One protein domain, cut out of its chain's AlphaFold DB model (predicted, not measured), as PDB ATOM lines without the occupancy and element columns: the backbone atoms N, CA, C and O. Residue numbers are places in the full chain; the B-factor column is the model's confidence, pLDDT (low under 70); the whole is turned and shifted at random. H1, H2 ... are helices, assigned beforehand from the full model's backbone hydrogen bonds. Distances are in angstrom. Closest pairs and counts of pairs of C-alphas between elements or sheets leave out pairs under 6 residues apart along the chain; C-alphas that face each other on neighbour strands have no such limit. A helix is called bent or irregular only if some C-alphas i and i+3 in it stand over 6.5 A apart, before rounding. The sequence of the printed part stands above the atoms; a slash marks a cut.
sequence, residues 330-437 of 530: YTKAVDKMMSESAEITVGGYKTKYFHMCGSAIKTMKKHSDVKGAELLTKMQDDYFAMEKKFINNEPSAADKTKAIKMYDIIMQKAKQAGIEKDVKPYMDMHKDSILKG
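This is residues 330 to 437 of the 530 residues of the protein "DUF5824 domain-containing protein" of Muricauda sp. TMED12 (UniProt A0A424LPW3). Three long helices, H3, H4 and H5, stand side by side in a triangular up-and-down bundle, with the short helix H2 packed beside one end of H5. H1 lies off to one side at the far end of a long link and touches no helix; its residues 330 to 335 stick out. The printed part has 108 residues with five named helices, H1 to H5 in chain order, and no named strand: the class is all helix. It is compact, with a radius of gyration of the C-alphas of 13.8 A and spans of 38 by 37 by 21 A.

H1, residues 330 to 340, begins at C-alpha 330 (-42.058, 37.362, 20.581) and is 14.8 A long. Residues 345 to 346 then pair antiparallel with residues 349 to 350. H2 is residues 358 to 366, 12.4 A; H3 is residues 373 to 389, 24.9 A; H4 is residues 397 to 416, 29.1 A. H5, residues 420 to 436, 22.6 A, ends at C-alpha 436 (-53.380, 36.055, -10.312). H5 has a kink of 30 degrees near residue 427 and is only just irregular, C-alphas 422 and 425 being 6.8 A apart.

H3 and H4 form a helical hairpin at a shallow tilt of 19 degrees, their closest C-alphas, of Leu 376 and Lys 413, 6.4 A apart. H4 and H5 form another at 3 degrees, closest at the C-alphas of Ala 414 and Glu 420, 4.6 A. H5 touches H3 with residues 430 to 434 alone, the same way, and H2 with residues 422 to 426 alone, opposite ways; the closest C-alphas are Glu 387 and Ile 434, 6.5 A, and Thr 363 and Asp 422, 6.4 A. H1 is apart from H2, H3, H4 and H5. Every O i to N i+4 pair is within hydrogen-bond range in H1, H2 and H4; H3 has 12 of 13 and H5 10 of 13.

The C-alphas farthest apart, of Tyr 330 and Gln 416, are 42.8 A apart. The printed part has no cut. The link from H1 to H2, 17 residues, is long. The mean pLDDT of the printed part is 81.7; residues 330 to 342, 391 to 392 and 437 are under 70.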
ATOM      1  N   TYR A 330     -41.972  38.783  20.238       52.09
ATOM      2  CA  TYR A 330     -42.058  37.362  20.581       52.09
ATOM      3  C   TYR A 330     -42.904  36.584  19.581       52.09
ATOM      4  O   TYR A 330     -42.568  35.452  19.270       52.09
ATOM      5  N   THR A 331     -43.955  37.201  19.039       59.41
ATOM      6  CA  THR A 331     -44.734  36.622  17.938       59.41
ATOM      7  C   THR A 331     -43.830  36.393  16.736       59.41
ATOM      8  O   THR A 331     -43.687  35.257  16.316       59.41
ATOM      9  N   LYS A 332     -43.079  37.415  16.307       60.81
ATOM     10  CA  LYS A 332     -42.102  37.275  15.215       60.81
ATOM     11  C   LYS A 332     -41.028  36.214  15.499       60.81
ATOM     12  O   LYS A 332     -40.616  35.501  14.592       60.81
ATOM     13  N   ALA A 333     -40.562  36.109  16.744       52.50
ATOM     14  CA  ALA A 333     -39.560  35.120  17.141       52.50
ATOM     15  C   ALA A 333     -40.112  33.685  17.156       52.50
ATOM     16  O   ALA A 333     -39.425  32.768  16.712       52.50
ATOM     17  N   VAL A 334     -41.345  33.486  17.634       59.69
ATOM     18  CA  VAL A 334     -42.027  32.189  17.561       59.69
ATOM     19  C   VAL A 334     -42.333  31.840  16.115       59.69
ATOM     20  O   VAL A 334     -42.056  30.715  15.732       59.69
ATOM     21  N   ASP A 335     -42.796  32.781  15.292       62.22
ATOM     22  CA  ASP A 335     -43.030  32.553  13.862       62.22
ATOM     23  C   ASP A 335     -41.735  32.125  13.162       62.22
ATOM     24  O   ASP A 335     -41.729  31.123  12.452       62.22
ATOM     25  N   LYS A 336     -40.613  32.797  13.461       57.50
ATOM     26  CA  LYS A 336     -39.279  32.420  12.974       57.50
ATOM     27  C   LYS A 336     -38.846  31.029  13.456       57.50
ATOM     28  O   LYS A 336     -38.321  30.243  12.678       57.50
ATOM     29  N   MET A 337     -39.093  30.681  14.718       56.00
ATOM     30  CA  MET A 337     -38.820  29.339  15.253       56.00
ATOM     31  C   MET A 337     -39.723  28.274  14.609       56.00
ATOM     32  O   MET A 337     -39.293  27.148  14.338       56.00
ATOM     33  N   MET A 338     -40.982  28.618  14.349       60.81
ATOM     34  CA  MET A 338     -41.929  27.745  13.675       60.81
ATOM     35  C   MET A 338     -41.557  27.551  12.210       60.81
ATOM     36  O   MET A 338     -41.779  26.447  11.718       60.81
ATOM     37  N   SER A 339     -40.981  28.561  11.551       53.62
ATOM     38  CA  SER A 339     -40.472  28.466  10.182       53.62
ATOM     39  C   SER A 339     -39.133  27.727  10.107       53.62
ATOM     40  O   SER A 339     -38.977  26.857   9.263       53.62
ATOM     41  N   GLU A 340     -38.192  27.965  11.026       46.62
ATOM     42  CA  GLU A 340     -36.892  27.265  11.056       46.62
ATOM     43  C   GLU A 340     -37.031  25.761  11.349       46.62
ATOM     44  O   GLU A 340     -36.241  24.961  10.862       46.62
ATOM     45  N   SER A 341     -38.057  25.364  12.109       48.50
ATOM     46  CA  SER A 341     -38.414  23.951  12.345       48.50
ATOM     47  C   SER A 341     -39.246  23.321  11.219       48.50
ATOM     48  O   SER A 341     -39.548  22.127  11.270       48.50
ATOM     49  N   ALA A 342     -39.681  24.123  10.246       57.38
ATOM     50  CA  ALA A 342     -40.453  23.668   9.097       57.38
ATOM     51  C   ALA A 342     -39.537  23.221   7.946       57.38
ATOM     52  O   ALA A 342     -39.913  22.312   7.212       57.38
ATOM     53  N   GLU A 343     -38.335  23.797   7.844       75.00
ATOM     54  CA  GLU A 343     -37.326  23.400   6.861       75.00
ATOM     55  C   GLU A 343     -36.887  21.943   7.043       75.00
ATOM     56  O   GLU A 343     -36.856  21.398   8.152       75.00
ATOM     57  N   ILE A 344     -36.569  21.299   5.928       81.12
ATOM     58  CA  ILE A 344     -36.267  19.874   5.858       81.12
ATOM     59  C   ILE A 344     -34.928  19.657   5.166       81.12
ATOM     60  O   ILE A 344     -34.447  20.509   4.419       81.12
ATOM     61  N   THR A 345     -34.339  18.493   5.411       87.75
ATOM     62  CA  THR A 345     -33.200  18.006   4.639       87.75
ATOM     63  C   THR A 345     -33.680  16.845   3.784       87.75
ATOM     64  O   THR A 345     -34.296  15.917   4.306       87.75
ATOM     65  N   VAL A 346     -33.436  16.924   2.479       86.62
ATOM     66  CA  VAL A 346     -33.711  15.852   1.516       86.62
ATOM     67  C   VAL A 346     -32.402  15.568   0.794       86.62
ATOM     68  O   VAL A 346     -31.848  16.470   0.162       86.62
ATOM     69  N   GLY A 347     -31.876  14.351   0.940       86.44
ATOM     70  CA  GLY A 347     -30.501  14.043   0.542       86.44
ATOM     71  C   GLY A 347     -29.493  14.921   1.296       86.44
ATOM     72  O   GLY A 347     -29.539  15.012   2.522       86.44
ATOM     73  N   GLY A 348     -28.610  15.602   0.564       87.38
ATOM     74  CA  GLY A 348     -27.641  16.563   1.105       87.38
ATOM     75  C   GLY A 348     -28.140  18.012   1.190       87.38
ATOM     76  O   GLY A 348     -27.425  18.880   1.697       87.38
ATOM     77  N   TYR A 349     -29.350  18.312   0.707       87.44
ATOM     78  CA  TYR A 349     -29.845  19.685   0.597       87.44
ATOM     79  C   TYR A 349     -30.776  20.066   1.752       87.44
ATOM     80  O   TYR A 349     -31.794  19.413   1.991       87.44
ATOM     81  N   LYS A 350     -30.455  21.168   2.440       90.81
ATOM     82  CA  LYS A 350     -31.310  21.792   3.458       90.81
ATOM     83  C   LYS A 350     -32.094  22.953   2.849       90.81
ATOM     84  O   LYS A 350     -31.488  23.912   2.367       90.81
ATOM     85  N   THR A 351     -33.416  22.876   2.927       85.56
ATOM     86  CA  THR A 351     -34.324  23.899   2.394       85.56
ATOM     87  C   THR A 351     -34.259  25.205   3.195       85.56
ATOM     88  O   THR A 351     -33.859  25.223   4.365       85.56
ATOM     89  N   LYS A 352     -34.626  26.320   2.553       82.50
ATOM     90  CA  LYS A 352     -34.603  27.681   3.119       82.50
ATOM     91  C   LYS A 352     -35.962  28.385   3.081       82.50
ATOM     92  O   LYS A 352     -36.183  29.323   3.852       82.50
ATOM     93  N   TYR A 353     -36.836  27.987   2.167       81.31
ATOM     94  CA  TYR A 353     -38.121  28.611   1.875       81.31
ATOM     95  C   TYR A 353     -39.287  27.616   1.921       81.31
ATOM     96  O   TYR A 353     -40.428  28.007   1.686       81.31
ATOM     97  N   PHE A 354     -39.058  26.356   2.309       79.75
ATOM     98  CA  PHE A 354     -40.125  25.358   2.425       79.75
ATOM     99  C   PHE A 354     -41.103  25.667   3.561       79.75
ATOM    100  O   PHE A 354     -42.249  25.225   3.506       79.75
ATOM    101  N   HIS A 355     -40.726  26.493   4.544       73.12
ATOM    102  CA  HIS A 355     -41.670  27.044   5.522       73.12
ATOM    103  C   HIS A 355     -42.861  27.776   4.890       73.12
ATOM    104  O   HIS A 355     -43.893  27.919   5.546       73.12
ATOM    105  N   MET A 356     -42.735  28.233   3.638       72.75
ATOM    106  CA  MET A 356     -43.822  28.858   2.884       72.75
ATOM    107  C   MET A 356     -44.881  27.845   2.432       72.75
ATOM    108  O   MET A 356     -45.982  28.251   2.085       72.75
ATOM    109  N   CYS A 357     -44.599  26.538   2.467       76.75
ATOM    110  CA  CYS A 357     -45.532  25.508   2.032       76.75
ATOM    111  C   CYS A 357     -45.486  24.260   2.926       76.75
ATOM    112  O   CYS A 357     -44.683  23.343   2.742       76.75
ATOM    113  N   GLY A 358     -46.426  24.174   3.875       70.25
ATOM    114  CA  GLY A 358     -46.572  22.999   4.744       70.25
ATOM    115  C   GLY A 358     -46.811  21.691   3.975       70.25
ATOM    116  O   GLY A 358     -46.337  20.631   4.392       70.25
ATOM    117  N   SER A 359     -47.496  21.765   2.830       77.50
ATOM    118  CA  SER A 359     -47.709  20.621   1.939       77.50
ATOM    119  C   SER A 359     -46.405  20.164   1.284       77.50
ATOM    120  O   SER A 359     -46.122  18.970   1.314       77.50
ATOM    121  N   ALA A 360     -45.566  21.087   0.801       81.00
ATOM    122  CA  ALA A 360     -44.257  20.755   0.233       81.00
ATOM    123  C   ALA A 360     -43.350  20.067   1.262       81.00
ATOM    124  O   ALA A 360     -42.727  19.050   0.962       81.00
ATOM    125  N   ILE A 361     -43.344  20.555   2.508       79.50
ATOM    126  CA  ILE A 361     -42.616  19.932   3.626       79.50
ATOM    127  C   ILE A 361     -43.053  18.483   3.833       79.50
ATOM    128  O   ILE A 361     -42.215  17.594   3.985       79.50
ATOM    129  N   LYS A 362     -44.368  18.238   3.869       80.94
ATOM    130  CA  LYS A 362     -44.927  16.899   4.087       80.94
ATOM    131  C   LYS A 362     -44.616  15.972   2.911       80.94
ATOM    132  O   LYS A 362     -44.170  14.849   3.137       80.94
ATOM    133  N   THR A 363     -44.823  16.448   1.686       85.19
ATOM    134  CA  THR A 363     -44.607  15.687   0.451       85.19
ATOM    135  C   THR A 363     -43.137  15.317   0.280       85.19
ATOM    136  O   THR A 363     -42.827  14.144   0.093       85.19
ATOM    137  N   MET A 364     -42.214  16.268   0.433       90.94
ATOM    138  CA  MET A 364     -40.790  15.995   0.228       90.94
ATOM    139  C   MET A 364     -40.145  15.219   1.384       90.94
ATOM    140  O   MET A 364     -39.207  14.468   1.146       90.94
ATOM    141  N   LYS A 365     -40.680  15.294   2.615       86.25
ATOM    142  CA  LYS A 365     -40.302  14.355   3.692       86.25
ATOM    143  C   LYS A 365     -40.724  12.923   3.377       86.25
ATOM    144  O   LYS A 365     -39.920  12.009   3.528       86.25
ATOM    145  N   LYS A 366     -41.977  12.742   2.944       90.12
ATOM    146  CA  LYS A 366     -42.547  11.432   2.589       90.12
ATOM    147  C   LYS A 366     -41.768  10.759   1.454       90.12
ATOM    148  O   LYS A 366     -41.614   9.547   1.476       90.12
ATOM    149  N   HIS A 367     -41.283  11.543   0.493       91.19
ATOM    150  CA  HIS A 367     -40.601  11.060  -0.712       91.19
ATOM    151  C   HIS A 367     -39.100  11.364  -0.719       91.19
ATOM    152  O   HIS A 367     -38.508  11.539  -1.782       91.19
ATOM    153  N   SER A 368     -38.488  11.466   0.462       88.75
ATOM    154  CA  SER A 368     -37.087  11.888   0.596       88.75
ATOM    155  C   SER A 368     -36.090  10.924  -0.059       88.75
ATOM    156  O   SER A 368     -35.061  11.378  -0.554       88.75
ATOM    157  N   ASP A 369     -36.442   9.639  -0.157       88.75
ATOM    158  CA  ASP A 369     -35.604   8.581  -0.740       88.75
ATOM    159  C   ASP A 369     -35.800   8.389  -2.257       88.75
ATOM    160  O   ASP A 369     -35.135   7.565  -2.888       88.75
ATOM    161  N   VAL A 370     -36.720   9.132  -2.884       90.94
ATOM    162  CA  VAL A 370     -37.001   8.989  -4.319       90.94
ATOM    163  C   VAL A 370     -35.845   9.551  -5.153       90.94
ATOM    164  O   VAL A 370     -35.323  10.640  -4.895       90.94
ATOM    165  N   LYS A 371     -35.455   8.842  -6.220       89.06
ATOM    166  CA  LYS A 371     -34.385   9.283  -7.124       89.06
ATOM    167  C   LYS A 371     -34.717  10.654  -7.729       89.06
ATOM    168  O   LYS A 371     -35.701  10.812  -8.446       89.06
ATOM    169  N   GLY A 372     -33.866  11.645  -7.456       86.94
ATOM    170  CA  GLY A 372     -34.056  13.030  -7.901       86.94
ATOM    171  C   GLY A 372     -34.823  13.932  -6.923       86.94
ATOM    172  O   GLY A 372     -35.010  15.110  -7.234       86.94
ATOM    173  N   ALA A 373     -35.213  13.434  -5.741       87.88
ATOM    174  CA  ALA A 373     -35.908  14.211  -4.712       87.88
ATOM    175  C   ALA A 373     -35.096  15.415  -4.213       87.88
ATOM    176  O   ALA A 373     -35.668  16.480  -4.000       87.88
ATOM    177  N   GLU A 374     -33.771  15.293  -4.090       91.38
ATOM    178  CA  GLU A 374     -32.901  16.410  -3.692       91.38
ATOM    179  C   GLU A 374     -32.964  17.569  -4.703       91.38
ATOM    180  O   GLU A 374     -33.235  18.715  -4.337       91.38
ATOM    181  N   LEU A 375     -32.793  17.269  -5.995       88.69
ATOM    182  CA  LEU A 375     -32.852  18.275  -7.058       88.69
ATOM    183  C   LEU A 375     -34.245  18.907  -7.146       88.69
ATOM    184  O   LEU A 375     -34.370  20.126  -7.238       88.69
ATOM    185  N   LEU A 376     -35.293  18.085  -7.075       90.25
ATOM    186  CA  LEU A 376     -36.677  18.547  -7.094       90.25
ATOM    187  C   LEU A 376     -37.008  19.423  -5.873       90.25
ATOM    188  O   LEU A 376     -37.765  20.386  -5.993       90.25
ATOM    189  N   THR A 377     -36.424  19.122  -4.714       91.44
ATOM    190  CA  THR A 377     -36.532  19.941  -3.500       91.44
ATOM    191  C   THR A 377     -35.875  21.303  -3.717       91.44
ATOM    192  O   THR A 377     -36.512  22.327  -3.486       91.44
ATOM    193  N   LYS A 378     -34.644  21.337  -4.241       91.12
ATOM    194  CA  LYS A 378     -33.922  22.584  -4.534       91.12
ATOM    195  C   LYS A 378     -34.682  23.482  -5.513       91.12
ATOM    196  O   LYS A 378     -34.800  24.680  -5.285       91.12
ATOM    197  N   MET A 379     -35.257  22.900  -6.563       89.06
ATOM    198  CA  MET A 379     -36.026  23.655  -7.556       89.06
ATOM    199  C   MET A 379     -37.297  24.288  -6.978       89.06
ATOM    200  O   MET A 379     -37.624  25.425  -7.310       89.06
ATOM    201  N   GLN A 380     -38.007  23.569  -6.105       92.81
ATOM    202  CA  GLN A 380     -39.155  24.125  -5.382       92.81
ATOM    203  C   GLN A 380     -38.726  25.231  -4.410       92.81
ATOM    204  O   GLN A 380     -39.413  26.239  -4.286       92.81
ATOM    205  N   ASP A 381     -37.569  25.080  -3.766       88.62
ATOM    206  CA  ASP A 381     -37.050  26.069  -2.819       88.62
ATOM    207  C   ASP A 381     -36.693  27.383  -3.529       88.62
ATOM    208  O   ASP A 381     -37.044  28.467  -3.062       88.62
ATOM    209  N   ASP A 382     -36.087  27.287  -4.718       86.81
ATOM    210  CA  ASP A 382     -35.811  28.429  -5.593       86.81
ATOM    211  C   ASP A 382     -37.106  29.105  -6.085       86.81
ATOM    212  O   ASP A 382     -37.160  30.332  -6.230       86.81
ATOM    213  N   TYR A 383     -38.172  28.326  -6.306       88.44
ATOM    214  CA  TYR A 383     -39.495  28.850  -6.649       88.44
ATOM    215  C   TYR A 383     -40.088  29.681  -5.508       88.44
ATOM    216  O   TYR A 383     -40.511  30.817  -5.716       88.44
ATOM    217  N   PHE A 384     -40.064  29.156  -4.282       87.56
ATOM    218  CA  PHE A 384     -40.550  29.875  -3.103       87.56
ATOM    219  C   PHE A 384     -39.685  31.105  -2.792       87.56
ATOM    220  O   PHE A 384     -40.202  32.157  -2.411       87.56
ATOM    221  N   ALA A 385     -38.372  31.029  -3.033       85.12
ATOM    222  CA  ALA A 385     -37.473  32.176  -2.939       85.12
ATOM    223  C   ALA A 385     -37.862  33.302  -3.910       85.12
ATOM    224  O   ALA A 385     -37.771  34.483  -3.564       85.12
ATOM    225  N   MET A 386     -38.287  32.942  -5.126       83.00
ATOM    226  CA  MET A 386     -38.815  33.881  -6.112       83.00
ATOM    227  C   MET A 386     -40.152  34.468  -5.660       83.00
ATOM    228  O   MET A 386     -40.273  35.690  -5.612       83.00
ATOM    229  N   GLU A 387     -41.117  33.628  -5.286       83.62
ATOM    230  CA  GLU A 387     -42.441  34.060  -4.821       83.62
ATOM    231  C   GLU A 387     -42.337  35.063  -3.666       83.62
ATOM    232  O   GLU A 387     -43.009  36.094  -3.652       83.62
ATOM    233  N   LYS A 388     -41.412  34.824  -2.729       81.38
ATOM    234  CA  LYS A 388     -41.183  35.696  -1.576       81.38
ATOM    235  C   LYS A 388     -40.877  37.150  -1.954       81.38
ATOM    236  O   LYS A 388     -41.201  38.056  -1.185       81.38
ATOM    237  N   LYS A 389     -40.265  37.394  -3.119       80.38
ATOM    238  CA  LYS A 389     -39.949  38.750  -3.606       80.38
ATOM    239  C   LYS A 389     -41.201  39.552  -3.965       80.38
ATOM    240  O   LYS A 389     -41.166  40.781  -3.904       80.38
ATOM    241  N   PHE A 390     -42.292  38.856  -4.280       78.56
ATOM    242  CA  PHE A 390     -43.556  39.430  -4.733       78.56
ATOM    243  C   PHE A 390     -44.624  39.493  -3.631       78.56
ATOM    244  O   PHE A 390     -45.749  39.897  -3.883       78.56
ATOM    245  N   ILE A 391     -44.273  39.180  -2.375       66.12
ATOM    246  CA  ILE A 391     -45.198  39.317  -1.230       66.12
ATOM    247  C   ILE A 391     -45.670  40.769  -1.050       66.12
ATOM    248  O   ILE A 391     -46.802  41.007  -0.638       66.12
ATOM    249  N   ASN A 392     -44.796  41.737  -1.333       62.66
ATOM    250  CA  ASN A 392     -45.082  43.166  -1.176       62.66
ATOM    251  C   ASN A 392     -44.944  43.959  -2.486       62.66
ATOM    252  O   ASN A 392     -45.068  45.178  -2.452       62.66
ATOM    253  N   ASN A 393     -44.654  43.292  -3.607       71.56
ATOM    254  CA  ASN A 393     -44.376  43.923  -4.896       71.56
ATOM    255  C   ASN A 393     -45.120  43.176  -6.002       71.56
ATOM    256  O   ASN A 393     -45.140  41.946  -5.991       71.56
ATOM    257  N   GLU A 394     -45.665  43.891  -6.982       79.62
ATOM    258  CA  GLU A 394     -46.293  43.241  -8.132       79.62
ATOM    259  C   GLU A 394     -45.240  42.632  -9.076       79.62
ATOM    260  O   GLU A 394     -44.261  43.301  -9.422       79.62
ATOM    261  N   PRO A 395     -45.406  41.366  -9.504       82.81
ATOM    262  CA  PRO A 395     -44.489  40.727 -10.441       82.81
ATOM    263  C   PRO A 395     -44.647  41.294 -11.856       82.81
ATOM    264  O   PRO A 395     -45.762  41.413 -12.374       82.81
ATOM    265  N   SER A 396     -43.522  41.566 -12.522       87.56
ATOM    266  CA  SER A 396     -43.520  42.001 -13.922       87.56
ATOM    267  C   SER A 396     -43.960  40.877 -14.876       87.56
ATOM    268  O   SER A 396     -43.956  39.693 -14.529       87.56
ATOM    269  N   ALA A 397     -44.282  41.213 -16.129       85.44
ATOM    270  CA  ALA A 397     -44.593  40.211 -17.158       85.44
ATOM    271  C   ALA A 397     -43.433  39.215 -17.392       85.44
ATOM    272  O   ALA A 397     -43.659  38.020 -17.619       85.44
ATOM    273  N   ALA A 398     -42.186  39.683 -17.274       85.25
ATOM    274  CA  ALA A 398     -40.998  38.837 -17.354       85.25
ATOM    275  C   ALA A 398     -40.899  37.881 -16.151       85.25
ATOM    276  O   ALA A 398     -40.594  36.700 -16.330       85.25
ATOM    277  N   ASP A 399     -41.227  38.354 -14.945       83.88
ATOM    278  CA  ASP A 399     -41.250  37.530 -13.730       83.88
ATOM    279  C   ASP A 399     -42.325  36.445 -13.797       83.88
ATOM    280  O   ASP A 399     -42.048  35.286 -13.493       83.88
ATOM    281  N   LYS A 400     -43.527  36.788 -14.279       86.38
ATOM    282  CA  LYS A 400     -44.615  35.824 -14.509       86.38
ATOM    283  C   LYS A 400     -44.204  34.742 -15.510       86.38
ATOM    284  O   LYS A 400     -44.393  33.555 -15.253       86.38
ATOM    285  N   THR A 401     -43.561  35.133 -16.612       86.19
ATOM    286  CA  THR A 401     -43.032  34.191 -17.616       86.19
ATOM    287  C   THR A 401     -41.971  33.267 -17.017       86.19
ATOM    288  O   THR A 401     -41.952  32.064 -17.280       86.19
ATOM    289  N   LYS A 402     -41.084  33.814 -16.180       85.88
ATOM    290  CA  LYS A 402     -40.043  33.046 -15.495       85.88
ATOM    291  C   LYS A 402     -40.631  32.072 -14.469       85.88
ATOM    292  O   LYS A 402     -40.191  30.924 -14.425       85.88
ATOM    293  N   ALA A 403     -41.646  32.488 -13.714       84.88
ATOM    294  CA  ALA A 403     -42.366  31.632 -12.777       84.88
ATOM    295  C   ALA A 403     -43.067  30.465 -13.492       84.88
ATOM    296  O   ALA A 403     -42.976  29.334 -13.027       84.88
ATOM    297  N   ILE A 404     -43.695  30.692 -14.652       87.19
ATOM    298  CA  ILE A 404     -44.302  29.614 -15.455       87.19
ATOM    299  C   ILE A 404     -43.240  28.590 -15.879       87.19
ATOM    300  O   ILE A 404     -43.386  27.406 -15.592       87.19
ATOM    301  N   LYS A 405     -42.117  29.047 -16.454       87.31
ATOM    302  CA  LYS A 405     -41.019  28.153 -16.868       87.31
ATOM    303  C   LYS A 405     -40.462  27.332 -15.704       87.31
ATOM    304  O   LYS A 405     -40.222  26.140 -15.854       87.31
ATOM    305  N   MET A 406     -40.253  27.949 -14.539       85.19
ATOM    306  CA  MET A 406     -39.775  27.228 -13.353       85.19
ATOM    307  C   MET A 406     -40.786  26.181 -12.881       85.19
ATOM    308  O   MET A 406     -40.391  25.058 -12.574       85.19
ATOM    309  N   TYR A 407     -42.077  26.528 -12.861       91.81
ATOM    310  CA  TYR A 407     -43.153  25.602 -12.513       91.81
ATOM    311  C   TYR A 407     -43.176  24.389 -13.456       91.81
ATOM    312  O   TYR A 407     -43.199  23.256 -12.979       91.81
ATOM    313  N   ASP A 408     -43.093  24.598 -14.772       87.38
ATOM    314  CA  ASP A 408     -43.163  23.506 -15.751       87.38
ATOM    315  C   ASP A 408     -42.009  22.509 -15.579       87.38
ATOM    316  O   ASP A 408     -42.221  21.294 -15.588       87.38
ATOM    317  N   ILE A 409     -40.789  23.005 -15.340       87.00
ATOM    318  CA  ILE A 409     -39.622  22.140 -15.114       87.00
ATOM    319  C   ILE A 409     -39.763  21.387 -13.777       87.00
ATOM    320  O   ILE A 409     -39.433  20.200 -13.710       87.00
ATOM    321  N   ILE A 410     -40.288  22.029 -12.722       90.75
ATOM    322  CA  ILE A 410     -40.587  21.364 -11.439       90.75
ATOM    323  C   ILE A 410     -41.593  20.228 -11.652       90.75
ATOM    324  O   ILE A 410     -41.361  19.115 -11.178       90.75
ATOM    325  N   MET A 411     -42.666  20.468 -12.406       94.25
ATOM    326  CA  MET A 411     -43.685  19.457 -12.691       94.25
ATOM    327  C   MET A 411     -43.145  18.310 -13.550       94.25
ATOM    328  O   MET A 411     -43.407  17.145 -13.248       94.25
ATOM    329  N   GLN A 412     -42.312  18.600 -14.556       89.94
ATOM    330  CA  GLN A 412     -41.639  17.571 -15.354       89.94
ATOM    331  C   GLN A 412     -40.736  16.683 -14.484       89.94
ATOM    332  O   GLN A 412     -40.717  15.461 -14.644       89.94
ATOM    333  N   LYS A 413     -40.004  17.280 -13.538       87.25
ATOM    334  CA  LYS A 413     -39.147  16.545 -12.597       87.25
ATOM    335  C   LYS A 413     -39.955  15.751 -11.576       87.25
ATOM    336  O   LYS A 413     -39.607  14.604 -11.308       87.25
ATOM    337  N   ALA A 414     -41.064  16.294 -11.078       90.88
ATOM    338  CA  ALA A 414     -41.993  15.569 -10.214       90.88
ATOM    339  C   ALA A 414     -42.612  14.355 -10.924       90.88
ATOM    340  O   ALA A 414     -42.758  13.295 -10.315       90.88
ATOM    341  N   LYS A 415     -42.905  14.475 -12.225       93.38
ATOM    342  CA  LYS A 415     -43.363  13.370 -13.075       93.38
ATOM    343  C   LYS A 415     -42.293  12.298 -13.271       93.38
ATOM    344  O   LYS A 415     -42.587  11.122 -13.093       93.38
ATOM    345  N   GLN A 416     -41.048  12.687 -13.562       90.12
ATOM    346  CA  GLN A 416     -39.908  11.755 -13.661       90.12
ATOM    347  C   GLN A 416     -39.644  11.009 -12.344       90.12
ATOM    348  O   GLN A 416     -39.258   9.845 -12.367       90.12
ATOM    349  N   ALA A 417     -39.880  11.669 -11.210       88.38
ATOM    350  CA  ALA A 417     -39.770  11.085  -9.876       88.38
ATOM    351  C   ALA A 417     -41.018  10.280  -9.447       88.38
ATOM    352  O   ALA A 417     -41.015   9.681  -8.380       88.38
ATOM    353  N   GLY A 418     -42.099  10.261 -10.237       92.44
ATOM    354  CA  GLY A 418     -43.326   9.525  -9.907       92.44
ATOM    355  C   GLY A 418     -44.185  10.141  -8.793       92.44
ATOM    356  O   GLY A 418     -45.117   9.496  -8.322       92.44
ATOM    357  N   ILE A 419     -43.916  11.387  -8.381       94.06
ATOM    358  CA  ILE A 419     -44.605  12.061  -7.261       94.06
ATOM    359  C   ILE A 419     -45.461  13.259  -7.698       94.06
ATOM    360  O   ILE A 419     -45.932  14.033  -6.867       94.06
ATOM    361  N   GLU A 420     -45.696  13.411  -9.003       94.12
ATOM    362  CA  GLU A 420     -46.454  14.516  -9.607       94.12
ATOM    363  C   GLU A 420     -47.794  14.788  -8.908       94.12
ATOM    364  O   GLU A 420     -48.109  15.938  -8.607       94.12
ATOM    365  N   LYS A 421     -48.554  13.732  -8.589       93.06
ATOM    366  CA  LYS A 421     -49.872  13.835  -7.938       93.06
ATOM    367  C   LYS A 421     -49.810  14.487  -6.554       93.06
ATOM    368  O   LYS A 421     -50.752  15.176  -6.173       93.06
ATOM    369  N   ASP A 422     -48.703  14.301  -5.836       89.00
ATOM    370  CA  ASP A 422     -48.502  14.851  -4.494       89.00
ATOM    371  C   ASP A 422     -47.901  16.273  -4.542       89.00
ATOM    372  O   ASP A 422     -48.086  17.042  -3.598       89.00
ATOM    373  N   VAL A 423     -47.200  16.631  -5.631       89.94
ATOM    374  CA  VAL A 423     -46.527  17.934  -5.821       89.94
ATOM    375  C   VAL A 423     -47.444  18.980  -6.465       89.94
ATOM    376  O   VAL A 423     -47.485  20.137  -6.040       89.94
ATOM    377  N   LYS A 424     -48.216  18.572  -7.478       91.50
ATOM    378  CA  LYS A 424     -49.058  19.462  -8.288       91.50
ATOM    379  C   LYS A 424     -50.010  20.347  -7.469       91.50
ATOM    380  O   LYS A 424     -50.046  21.547  -7.744       91.50
ATOM    381  N   PRO A 425     -50.752  19.827  -6.466       89.56
ATOM    382  CA  PRO A 425     -51.807  20.597  -5.813       89.56
ATOM    383  C   PRO A 425     -51.305  21.865  -5.126       89.56
ATOM    384  O   PRO A 425     -51.959  22.897  -5.217       89.56
ATOM    385  N   TYR A 426     -50.148  21.814  -4.460       83.94
ATOM    386  CA  TYR A 426     -49.609  23.003  -3.800       83.94
ATOM    387  C   TYR A 426     -48.818  23.887  -4.765       83.94
ATOM    388  O   TYR A 426     -48.926  25.106  -4.680       83.94
ATOM    389  N   MET A 427     -48.080  23.314  -5.722       90.56
ATOM    390  CA  MET A 427     -47.342  24.114  -6.708       90.56
ATOM    391  C   MET A 427     -48.269  24.942  -7.602       90.56
ATOM    392  O   MET A 427     -47.913  26.057  -7.977       90.56
ATOM    393  N   ASP A 428     -49.472  24.441  -7.905       89.00
ATOM    394  CA  ASP A 428     -50.496  25.218  -8.609       89.00
ATOM    395  C   ASP A 428     -50.905  26.469  -7.827       89.00
ATOM    396  O   ASP A 428     -51.056  27.533  -8.421       89.00
ATOM    397  N   MET A 429     -51.013  26.371  -6.499       81.75
ATOM    398  CA  MET A 429     -51.362  27.511  -5.646       81.75
ATOM    399  C   MET A 429     -50.253  28.568  -5.637       81.75
ATOM    400  O   MET A 429     -50.544  29.756  -5.745       81.75
ATOM    401  N   HIS A 430     -48.987  28.149  -5.576       86.00
ATOM    402  CA  HIS A 430     -47.842  29.069  -5.632       86.00
ATOM    403  C   HIS A 430     -47.696  29.739  -7.004       86.00
ATOM    404  O   HIS A 430     -47.350  30.915  -7.101       86.00
ATOM    405  N   LYS A 431     -48.030  29.022  -8.079       88.44
ATOM    406  CA  LYS A 431     -48.106  29.602  -9.422       88.44
ATOM    407  C   LYS A 431     -49.220  30.635  -9.527       88.44
ATOM    408  O   LYS A 431     -48.984  31.744  -9.999       88.44
ATOM    409  N   ASP A 432     -50.415  30.295  -9.064       84.19
ATOM    410  CA  ASP A 432     -51.560  31.202  -9.109       84.19
ATOM    411  C   ASP A 432     -51.349  32.447  -8.234       84.19
ATOM    412  O   ASP A 432     -51.741  33.539  -8.639       84.19
ATOM    413  N   SER A 433     -50.644  32.318  -7.108       81.50
ATOM    414  CA  SER A 433     -50.209  33.435  -6.257       81.50
ATOM    415  C   SER A 433     -49.406  34.484  -7.045       81.50
ATOM    416  O   SER A 433     -49.733  35.669  -7.008       81.50
ATOM    417  N   ILE A 434     -48.432  34.064  -7.863       82.50
ATOM    418  CA  ILE A 434     -47.621  34.981  -8.687       82.50
ATOM    419  C   ILE A 434     -48.406  35.515  -9.901       82.50
ATOM    420  O   ILE A 434     -48.224  36.660 -10.320       82.50
ATOM    421  N   LEU A 435     -49.266  34.695 -10.509       82.25
ATOM    422  CA  LEU A 435     -49.943  35.064 -11.758       82.25
ATOM    423  C   LEU A 435     -51.197  35.918 -11.541       82.25
ATOM    424  O   LEU A 435     -51.394  36.893 -12.279       82.25
ATOM    425  N   LYS A 436     -52.022  35.541 -10.557       79.44
ATOM    426  CA  LYS A 436     -53.380  36.055 -10.312       79.44
ATOM    427  C   LYS A 436     -53.485  36.922  -9.052       79.44
ATOM    428  O   LYS A 436     -54.426  37.695  -8.959       79.44
ATOM    429  N   GLY A 437     -52.529  36.827  -8.124       60.97
ATOM    430  CA  GLY A 437     -52.403  37.754  -6.993       60.97
ATOM    431  C   GLY A 437     -53.342  37.529  -5.801       60.97
ATOM    432  O   GLY A 437     -53.384  38.396  -4.933       60.97
TER     433      GLY A 437